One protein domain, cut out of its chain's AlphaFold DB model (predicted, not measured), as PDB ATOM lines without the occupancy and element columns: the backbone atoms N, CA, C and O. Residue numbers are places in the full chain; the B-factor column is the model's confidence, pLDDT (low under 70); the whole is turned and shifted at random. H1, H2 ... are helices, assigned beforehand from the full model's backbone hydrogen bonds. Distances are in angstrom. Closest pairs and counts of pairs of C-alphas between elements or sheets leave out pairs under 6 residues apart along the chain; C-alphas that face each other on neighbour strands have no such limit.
ATOM      1  N   SER A   2       0.378  23.903  -3.888       55.78
ATOM      2  CA  SER A   2       0.694  22.540  -3.390       55.78
ATOM      3  C   SER A   2       1.779  21.770  -4.186       55.78
ATOM      4  O   SER A   2       2.562  21.026  -3.608       55.78
ATOM      5  N   ARG A   3       1.944  22.021  -5.496       61.38
ATOM      6  CA  ARG A   3       2.889  21.260  -6.351       61.38
ATOM      7  C   ARG A   3       4.384  21.459  -6.045       61.38
ATOM      8  O   ARG A   3       5.201  20.682  -6.520       61.38
ATOM      9  N   ARG A   4       4.763  22.487  -5.275       60.62
ATOM     10  CA  ARG A   4       6.176  22.837  -5.031       60.62
ATOM     11  C   ARG A   4       6.801  22.057  -3.857       60.62
ATOM     12  O   ARG A   4       8.011  21.881  -3.844       60.62
ATOM     13  N   LYS A   5       5.993  21.545  -2.911       58.16
ATOM     14  CA  LYS A   5       6.491  20.793  -1.738       58.16
ATOM     15  C   LYS A   5       6.879  19.342  -2.070       58.16
ATOM     16  O   LYS A   5       7.854  18.846  -1.518       58.16
ATOM     17  N   SER A   6       6.199  18.692  -3.023       66.25
ATOM     18  CA  SER A   6       6.502  17.298  -3.408       66.25
ATOM     19  C   SER A   6       7.883  17.110  -4.045       66.25
ATOM     20  O   SER A   6       8.486  16.056  -3.877       66.25
ATOM     21  N   GLY A   7       8.421  18.123  -4.736       74.62
ATOM     22  CA  GLY A   7       9.749  18.025  -5.358       74.62
ATOM     23  C   GLY A   7      10.901  17.975  -4.349       74.62
ATOM     24  O   GLY A   7      11.892  17.291  -4.584       74.62
ATOM     25  N   ILE A   8      10.753  18.650  -3.204       85.31
ATOM     26  CA  ILE A   8      11.781  18.700  -2.153       85.31
ATOM     27  C   ILE A   8      11.912  17.332  -1.478       85.31
ATOM     28  O   ILE A   8      13.020  16.844  -1.288       85.31
ATOM     29  N   MET A   9      10.783  16.685  -1.178       88.62
ATOM     30  CA  MET A   9      10.773  15.364  -0.547       88.62
ATOM     31  C   MET A   9      11.341  14.284  -1.477       88.62
ATOM     32  O   MET A   9      12.113  13.441  -1.029       88.62
ATOM     33  N   LEU A  10      11.033  14.357  -2.779       88.12
ATOM     34  CA  LEU A  10      11.608  13.457  -3.779       88.12
ATOM     35  C   LEU A  10      13.128  13.639  -3.884       88.12
ATOM     36  O   LEU A  10      13.864  12.664  -3.799       88.12
ATOM     37  N   SER A  11      13.599  14.886  -4.002       88.06
ATOM     38  CA  SER A  11      15.033  15.181  -4.068       88.06
ATOM     39  C   SER A  11      15.775  14.732  -2.810       88.06
ATOM     40  O   SER A  11      16.878  14.204  -2.919       88.06
ATOM     41  N   PHE A  12      15.189  14.930  -1.626       89.94
ATOM     42  CA  PHE A  12      15.779  14.478  -0.370       89.94
ATOM     43  C   PHE A  12      15.895  12.954  -0.327       89.94
ATOM     44  O   PHE A  12      16.968  12.436  -0.035       89.94
ATOM     45  N   PHE A  13      14.823  12.237  -0.674       91.94
ATOM     46  CA  PHE A  13      14.826  10.776  -0.663       91.94
ATOM     47  C   PHE A  13      15.820  10.192  -1.672       91.94
ATOM     48  O   PHE A  13      16.512   9.231  -1.355       91.94
ATOM     49  N   THR A  14      15.946  10.794  -2.860       92.56
ATOM     50  CA  THR A  14      16.943  10.375  -3.855       92.56
ATOM     51  C   THR A  14      18.370  10.528  -3.327       92.56
ATOM     52  O   THR A  14      19.153   9.593  -3.445       92.56
ATOM     53  N   VAL A  15      18.702  11.666  -2.707       92.00
ATOM     54  CA  VAL A  15      20.046  11.891  -2.143       92.00
ATOM     55  C   VAL A  15      20.305  10.984  -0.938       92.00
ATOM     56  O   VAL A  15      21.381  10.402  -0.833       92.00
ATOM     57  N   TYR A  16      19.321  10.834  -0.046       93.69
ATOM     58  CA  TYR A  16      19.422   9.944   1.109       93.69
ATOM     59  C   TYR A  16      19.658   8.492   0.682       93.69
ATOM     60  O   TYR A  16      20.530   7.832   1.239       93.69
ATOM     61  N   ARG A  17      18.926   8.009  -0.330       93.25
ATOM     62  CA  ARG A  17      19.083   6.656  -0.869       93.25
ATOM     63  C   ARG A  17      20.495   6.418  -1.404       93.25
ATOM     64  O   ARG A  17      21.107   5.427  -1.031       93.25
ATOM     65  N   GLU A  18      21.014   7.329  -2.224       92.25
ATOM     66  CA  GLU A  18      22.363   7.203  -2.794       92.25
ATOM     67  C   GLU A  18      23.442   7.179  -1.694       92.25
ATOM     68  O   GLU A  18      24.365   6.361  -1.708       92.25
ATOM     69  N   GLY A  19      23.294   8.046  -0.684       92.19
ATOM     70  CA  GLY A  19      24.180   8.061   0.481       92.19
ATOM     71  C   GLY A  19      24.091   6.775   1.304       92.19
ATOM     72  O   GLY A  19      25.115   6.245   1.730       92.19
ATOM     73  N   PHE A  20      22.884   6.242   1.493       94.69
ATOM     74  CA  PHE A  20      22.652   5.001   2.228       94.69
ATOM     75  C   PHE A  20      23.268   3.784   1.525       94.69
ATOM     76  O   PHE A  20      23.970   3.007   2.171       94.69
ATOM     77  N   GLU A  21      23.076   3.651   0.208       92.06
ATOM     78  CA  GLU A  21      23.701   2.593  -0.602       92.06
ATOM     79  C   GLU A  21      25.236   2.657  -0.504       92.06
ATOM     80  O   GLU A  21      25.887   1.630  -0.311       92.06
ATOM     81  N   THR A  22      25.813   3.865  -0.523       93.38
ATOM     82  CA  THR A  22      27.262   4.065  -0.354       93.38
ATOM     83  C   THR A  22      27.749   3.584   1.016       93.38
ATOM     84  O   THR A  22      28.753   2.879   1.100       93.38
ATOM     85  N   VAL A  23      27.046   3.930   2.102       92.75
ATOM     86  CA  VAL A  23      27.422   3.501   3.462       92.75
ATOM     87  C   VAL A  23      27.342   1.984   3.606       92.75
ATOM     88  O   VAL A  23      28.291   1.380   4.106       92.75
ATOM     89  N   LEU A  24      26.255   1.362   3.135       93.00
ATOM     90  CA  LEU A  24      26.105  -0.096   3.175       93.00
ATOM     91  C   LEU A  24      27.203  -0.805   2.376       93.00
ATOM     92  O   LEU A  24      27.741  -1.813   2.829       93.00
ATOM     93  N   PHE A  25      27.576  -0.261   1.218       90.44
ATOM     94  CA  PHE A  25      28.657  -0.807   0.405       90.44
ATOM     95  C   PHE A  25      30.010  -0.750   1.127       90.44
ATOM     96  O   PHE A  25      30.731  -1.747   1.160       90.44
ATOM     97  N   TYR A  26      30.338   0.377   1.769       92.56
ATOM     98  CA  TYR A  26      31.566   0.481   2.565       92.56
ATOM     99  C   TYR A  26      31.551  -0.439   3.785       92.56
ATOM    100  O   TYR A  26      32.580  -1.039   4.091       92.56
ATOM    101  N   GLN A  27      30.407  -0.591   4.458       93.19
ATOM    102  CA  GLN A  27      30.273  -1.550   5.559       93.19
ATOM    103  C   GLN A  27      30.545  -2.982   5.090       93.19
ATOM    104  O   GLN A  27      31.307  -3.697   5.739       93.19
ATOM    105  N   ALA A  28      29.983  -3.379   3.945       91.75
ATOM    106  CA  ALA A  28      30.236  -4.691   3.360       91.75
ATOM    107  C   ALA A  28      31.721  -4.872   3.007       91.75
ATOM    108  O   ALA A  28      32.323  -5.863   3.409       91.75
ATOM    109  N   ILE A  29      32.340  -3.901   2.324       90.88
ATOM    110  CA  ILE A  29      33.761  -3.986   1.953       90.88
ATOM    111  C   ILE A  29      34.658  -4.113   3.183       90.88
ATOM    112  O   ILE A  29      35.538  -4.967   3.189       90.88
ATOM    113  N   ILE A  30      34.453  -3.287   4.213       91.94
ATOM    114  CA  ILE A  30      35.261  -3.352   5.440       91.94
ATOM    115  C   ILE A  30      35.101  -4.722   6.104       91.94
ATOM    116  O   ILE A  30      36.095  -5.304   6.524       91.94
ATOM    117  N   SER A  31      33.886  -5.280   6.114       90.38
ATOM    118  CA  SER A  31      33.640  -6.627   6.642       90.38
ATOM    119  C   SER A  31      34.379  -7.729   5.876       90.38
ATOM    120  O   SER A  31      34.686  -8.757   6.472       90.38
ATOM    121  N   PHE A  32      34.649  -7.551   4.579       87.00
ATOM    122  CA  PHE A  32      35.433  -8.498   3.776       87.00
ATOM    123  C   PHE A  32      36.944  -8.214   3.800       87.00
ATOM    124  O   PHE A  32      37.732  -9.073   3.413       87.00
ATOM    125  N   ALA A  33      37.359  -7.025   4.237       87.50
ATOM    126  CA  ALA A  33      38.740  -6.552   4.194       87.50
ATOM    127  C   ALA A  33      39.481  -6.752   5.529       87.50
ATOM    128  O   ALA A  33      40.255  -5.881   5.933       87.50
ATOM    129  N   GLU A  34      39.262  -7.880   6.213       82.25
ATOM    130  CA  GLU A  34      39.957  -8.199   7.467       82.25
ATOM    131  C   GLU A  34      41.485  -8.073   7.264       82.25
ATOM    132  O   GLU A  34      42.039  -8.590   6.292       82.25
ATOM    133  N   TYR A  35      42.162  -7.317   8.137       86.00
ATOM    134  CA  TYR A  35      43.592  -6.941   8.047       86.00
ATOM    135  C   TYR A  35      44.000  -6.015   6.877       86.00
ATOM    136  O   TYR A  35      45.177  -5.669   6.754       86.00
ATOM    137  N   MET A  36      43.062  -5.566   6.038       90.19
ATOM    138  CA  MET A  36      43.298  -4.717   4.853       90.19
ATOM    139  C   MET A  36      42.470  -3.418   4.860       90.19
ATOM    140  O   MET A  36      42.405  -2.711   3.853       90.19
ATOM    141  N   GLU A  37      41.865  -3.061   5.992       90.00
ATOM    142  CA  GLU A  37      40.967  -1.904   6.155       90.00
ATOM    143  C   GLU A  37      41.588  -0.588   5.660       90.00
ATOM    144  O   GLU A  37      40.914   0.258   5.066       90.00
ATOM    145  N   TRP A  38      42.905  -0.432   5.832       91.62
ATOM    146  CA  TRP A  38      43.638   0.739   5.360       91.62
ATOM    147  C   TRP A  38      43.533   0.940   3.841       91.62
ATOM    148  O   TRP A  38      43.416   2.074   3.377       91.62
ATOM    149  N   TYR A  39      43.506  -0.142   3.056       92.00
ATOM    150  CA  TYR A  39      43.326  -0.058   1.605       92.00
ATOM    151  C   TYR A  39      41.926   0.423   1.225       92.00
ATOM    152  O   TYR A  39      41.773   1.136   0.233       92.00
ATOM    153  N   VAL A  40      40.912   0.103   2.034       91.81
ATOM    154  CA  VAL A  40      39.540   0.588   1.833       91.81
ATOM    155  C   VAL A  40      39.482   2.103   2.024       91.81
ATOM    156  O   VAL A  40      38.938   2.819   1.181       91.81
ATOM    157  N   VAL A  41      40.108   2.610   3.090       92.38
ATOM    158  CA  VAL A  41      40.196   4.055   3.358       92.38
ATOM    159  C   VAL A  41      41.023   4.763   2.283       92.38
ATOM    160  O   VAL A  41      40.619   5.819   1.791       92.38
ATOM    161  N   ALA A  42      42.144   4.177   1.862       94.50
ATOM    162  CA  ALA A  42      42.951   4.713   0.769       94.50
ATOM    163  C   ALA A  42      42.144   4.798  -0.541       94.50
ATOM    164  O   ALA A  42      42.193   5.820  -1.229       94.50
ATOM    165  N   GLY A  43      41.349   3.768  -0.849       92.88
ATOM    166  CA  GLY A  43      40.425   3.751  -1.983       92.88
ATOM    167  C   GLY A  43      39.355   4.843  -1.898       92.88
ATOM    168  O   GLY A  43      39.125   5.546  -2.883       92.88
ATOM    169  N   LEU A  44      38.761   5.053  -0.718       93.06
ATOM    170  CA  LEU A  44      37.806   6.140  -0.467       93.06
ATOM    171  C   LEU A  44      38.435   7.515  -0.740       93.06
ATOM    172  O   LEU A  44      37.857   8.330  -1.461       93.06
ATOM    173  N   VAL A  45      39.624   7.775  -0.189       95.88
ATOM    174  CA  VAL A  45      40.335   9.052  -0.370       95.88
ATOM    175  C   VAL A  45      40.706   9.265  -1.839       95.88
ATOM    176  O   VAL A  45      40.488  10.354  -2.378       95.88
ATOM    177  N   ALA A  46      41.202   8.227  -2.514       96.56
ATOM    178  CA  ALA A  46      41.499   8.277  -3.942       96.56
ATOM    179  C   ALA A  46      40.236   8.563  -4.774       96.56
ATOM    180  O   ALA A  46      40.254   9.439  -5.641       96.56
ATOM    181  N   GLY A  47      39.117   7.898  -4.475       93.62
ATOM    182  CA  GLY A  47      37.830   8.132  -5.131       93.62
ATOM    183  C   GLY A  47      37.321   9.563  -4.944       93.62
ATOM    184  O   GLY A  47      36.935  10.216  -5.918       93.62
ATOM    185  N   LEU A  48      37.394  10.098  -3.720       94.88
ATOM    186  CA  LEU A  48      37.047  11.493  -3.422       94.88
ATOM    187  C   LEU A  48      37.917  12.481  -4.207       94.88
ATOM    188  O   LEU A  48      37.395  13.472  -4.732       94.88
ATOM    189  N   ALA A  49      39.217  12.208  -4.330       96.62
ATOM    190  CA  ALA A  49      40.130  13.030  -5.118       96.62
ATOM    191  C   ALA A  49      39.760  13.012  -6.612       96.62
ATOM    192  O   ALA A  49      39.683  14.072  -7.238       96.62
ATOM    193  N   VAL A  50      39.449  11.836  -7.167       96.00
ATOM    194  CA  VAL A  50      39.016  11.683  -8.566       96.00
ATOM    195  C   VAL A  50      37.706  12.429  -8.828       96.00
ATOM    196  O   VAL A  50      37.640  13.227  -9.766       96.00
ATOM    197  N   ILE A  51      36.677  12.245  -7.994       92.31
ATOM    198  CA  ILE A  51      35.378  12.929  -8.148       92.31
ATOM    199  C   ILE A  51      35.543  14.447  -8.034       92.31
ATOM    200  O   ILE A  51      34.975  15.197  -8.838       92.31
ATOM    201  N   SER A  52      36.340  14.914  -7.072       95.06
ATOM    202  CA  SER A  52      36.641  16.341  -6.909       95.06
ATOM    203  C   SER A  52      37.348  16.900  -8.144       95.06
ATOM    204  O   SER A  52      36.961  17.954  -8.656       95.06
ATOM    205  N   GLY A  53      38.322  16.157  -8.677       94.19
ATOM    206  CA  GLY A  53      39.030  16.488  -9.911       94.19
ATOM    207  C   GLY A  53      38.097  16.580 -11.118       94.19
ATOM    208  O   GLY A  53      38.086  17.600 -11.809       94.19
ATOM    209  N   ILE A  54      37.250  15.571 -11.340       89.56
ATOM    210  CA  ILE A  54      36.252  15.568 -12.422       89.56
ATOM    211  C   ILE A  54      35.299  16.756 -12.273       89.56
ATOM    212  O   ILE A  54      35.053  17.478 -13.240       89.56
ATOM    213  N   THR A  55      34.803  17.009 -11.061       89.38
ATOM    214  CA  THR A  55      33.906  18.136 -10.776       89.38
ATOM    215  C   THR A  55      34.572  19.473 -11.100       89.38
ATOM    216  O   THR A  55      33.944  20.355 -11.693       89.38
ATOM    217  N   PHE A  56      35.849  19.632 -10.751       90.75
ATOM    218  CA  PHE A  56      36.623  20.825 -11.075       90.75
ATOM    219  C   PHE A  56      36.818  20.993 -12.586       90.75
ATOM    220  O   PHE A  56      36.581  22.080 -13.109       90.75
ATOM    221  N   VAL A  57      37.183  19.924 -13.300       88.44
ATOM    222  CA  VAL A  57      37.341  19.917 -14.767       88.44
ATOM    223  C   VAL A  57      36.028  20.313 -15.445       88.44
ATOM    224  O   VAL A  57      36.009  21.228 -16.268       88.44
ATOM    225  N   VAL A  58      34.914  19.693 -15.053       85.56
ATOM    226  CA  VAL A  58      33.577  20.007 -15.575       85.56
ATOM    227  C   VAL A  58      33.215  21.475 -15.339       85.56
ATOM    228  O   VAL A  58      32.753  22.144 -16.265       85.56
ATOM    229  N   ARG A  59      33.458  21.997 -14.128       85.44
ATOM    230  CA  ARG A  59      33.211  23.410 -13.798       85.44
ATOM    231  C   ARG A  59      34.100  24.356 -14.605       85.44
ATOM    232  O   ARG A  59      33.602  25.346 -15.131       85.44
ATOM    233  N   LYS A  60      35.395  24.051 -14.722       84.00
ATOM    234  CA  LYS A  60      36.391  24.910 -15.379       84.00
ATOM    235  C   LYS A  60      36.226  24.951 -16.894       84.00
ATOM    236  O   LYS A  60      36.409  26.010 -17.485       84.00
ATOM    237  N   LEU A  61      35.879  23.833 -17.536       78.38
ATOM    238  CA  LEU A  61      35.752  23.795 -18.994       78.38
ATOM    239  C   LEU A  61      34.504  24.522 -19.513       78.38
ATOM    240  O   LEU A  61      34.400  24.696 -20.725       78.38
ATOM    241  N   GLY A  62      33.549  24.910 -18.652       64.75
ATOM    242  CA  GLY A  62      32.313  25.603 -19.055       64.75
ATOM    243  C   GLY A  62      31.500  24.862 -20.127       64.75
ATOM    244  O   GLY A  62      30.575  25.417 -20.722       64.75
ATOM    245  N   ARG A  63      31.863  23.607 -20.421       63.31
ATOM    246  CA  ARG A  63      31.293  22.826 -21.507       63.31
ATOM    247  C   ARG A  63      29.916  22.381 -21.061       63.31
ATOM    248  O   ARG A  63      29.774  21.710 -20.042       63.31
ATOM    249  N   LYS A  64      28.902  22.714 -21.864       67.62
ATOM    250  CA  LYS A  64      27.594  22.061 -21.781       67.62
ATOM    251  C   LYS A  64      27.840  20.562 -21.919       67.62
ATOM    252  O   LYS A  64      28.148  20.094 -23.014       67.62
TER     253      LYS A  64
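AT A GLANCE: This is residues 2 to 64 of the 175 residues of an uncharacterized protein of Thaumarchaeota archaeon (UniProt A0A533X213). The longest helix, H1, and a second long helix, H2, make a flat, open V, joined at its point by a tight turn, residues 33 to 36, with their other ends spread wide. The printed part has 63 residues, with two named helices, H1 then H2, and no named strand: all helix. It is extended, with a radius of gyration of the C-alphas of 16.9 A and spans of 53 by 33 by 11 A.

IN THESE COORDINATES: H1, residues 5 to 32, is 41.5 A long and begins at C-alpha 5 (6.491, 20.793, -1.738). H2, residues 37 to 60, is 34.7 A long and ends at C-alpha 60 (36.391, 24.910, -15.379).

HOW THE PARTS SIT: H1 and H2 form a helical hairpin and run opposite ways at a steep tilt of 37 degrees, only just past shallow. They only just touch, with 3 pairs of C-alphas within 8 A, through residues 29 to 30 and 37 to 40 alone; the closest C-alphas, of Ile 30 and Glu 37, are 5.9 A apart. In H2 every O i to N i+4 pair is within hydrogen-bond range, in H1 23 of 24.

THE WHOLE: The C-alphas of Ser 2 and Tyr 35, the two farthest apart, are 53.3 A apart. The printed part has no cut. Residues 2 to 25, 31 to 36 and 45 to 64 stand free. Mean pLDDT of the printed part is 87.1; residues 2 to 6 and 62 to 64 are under 70.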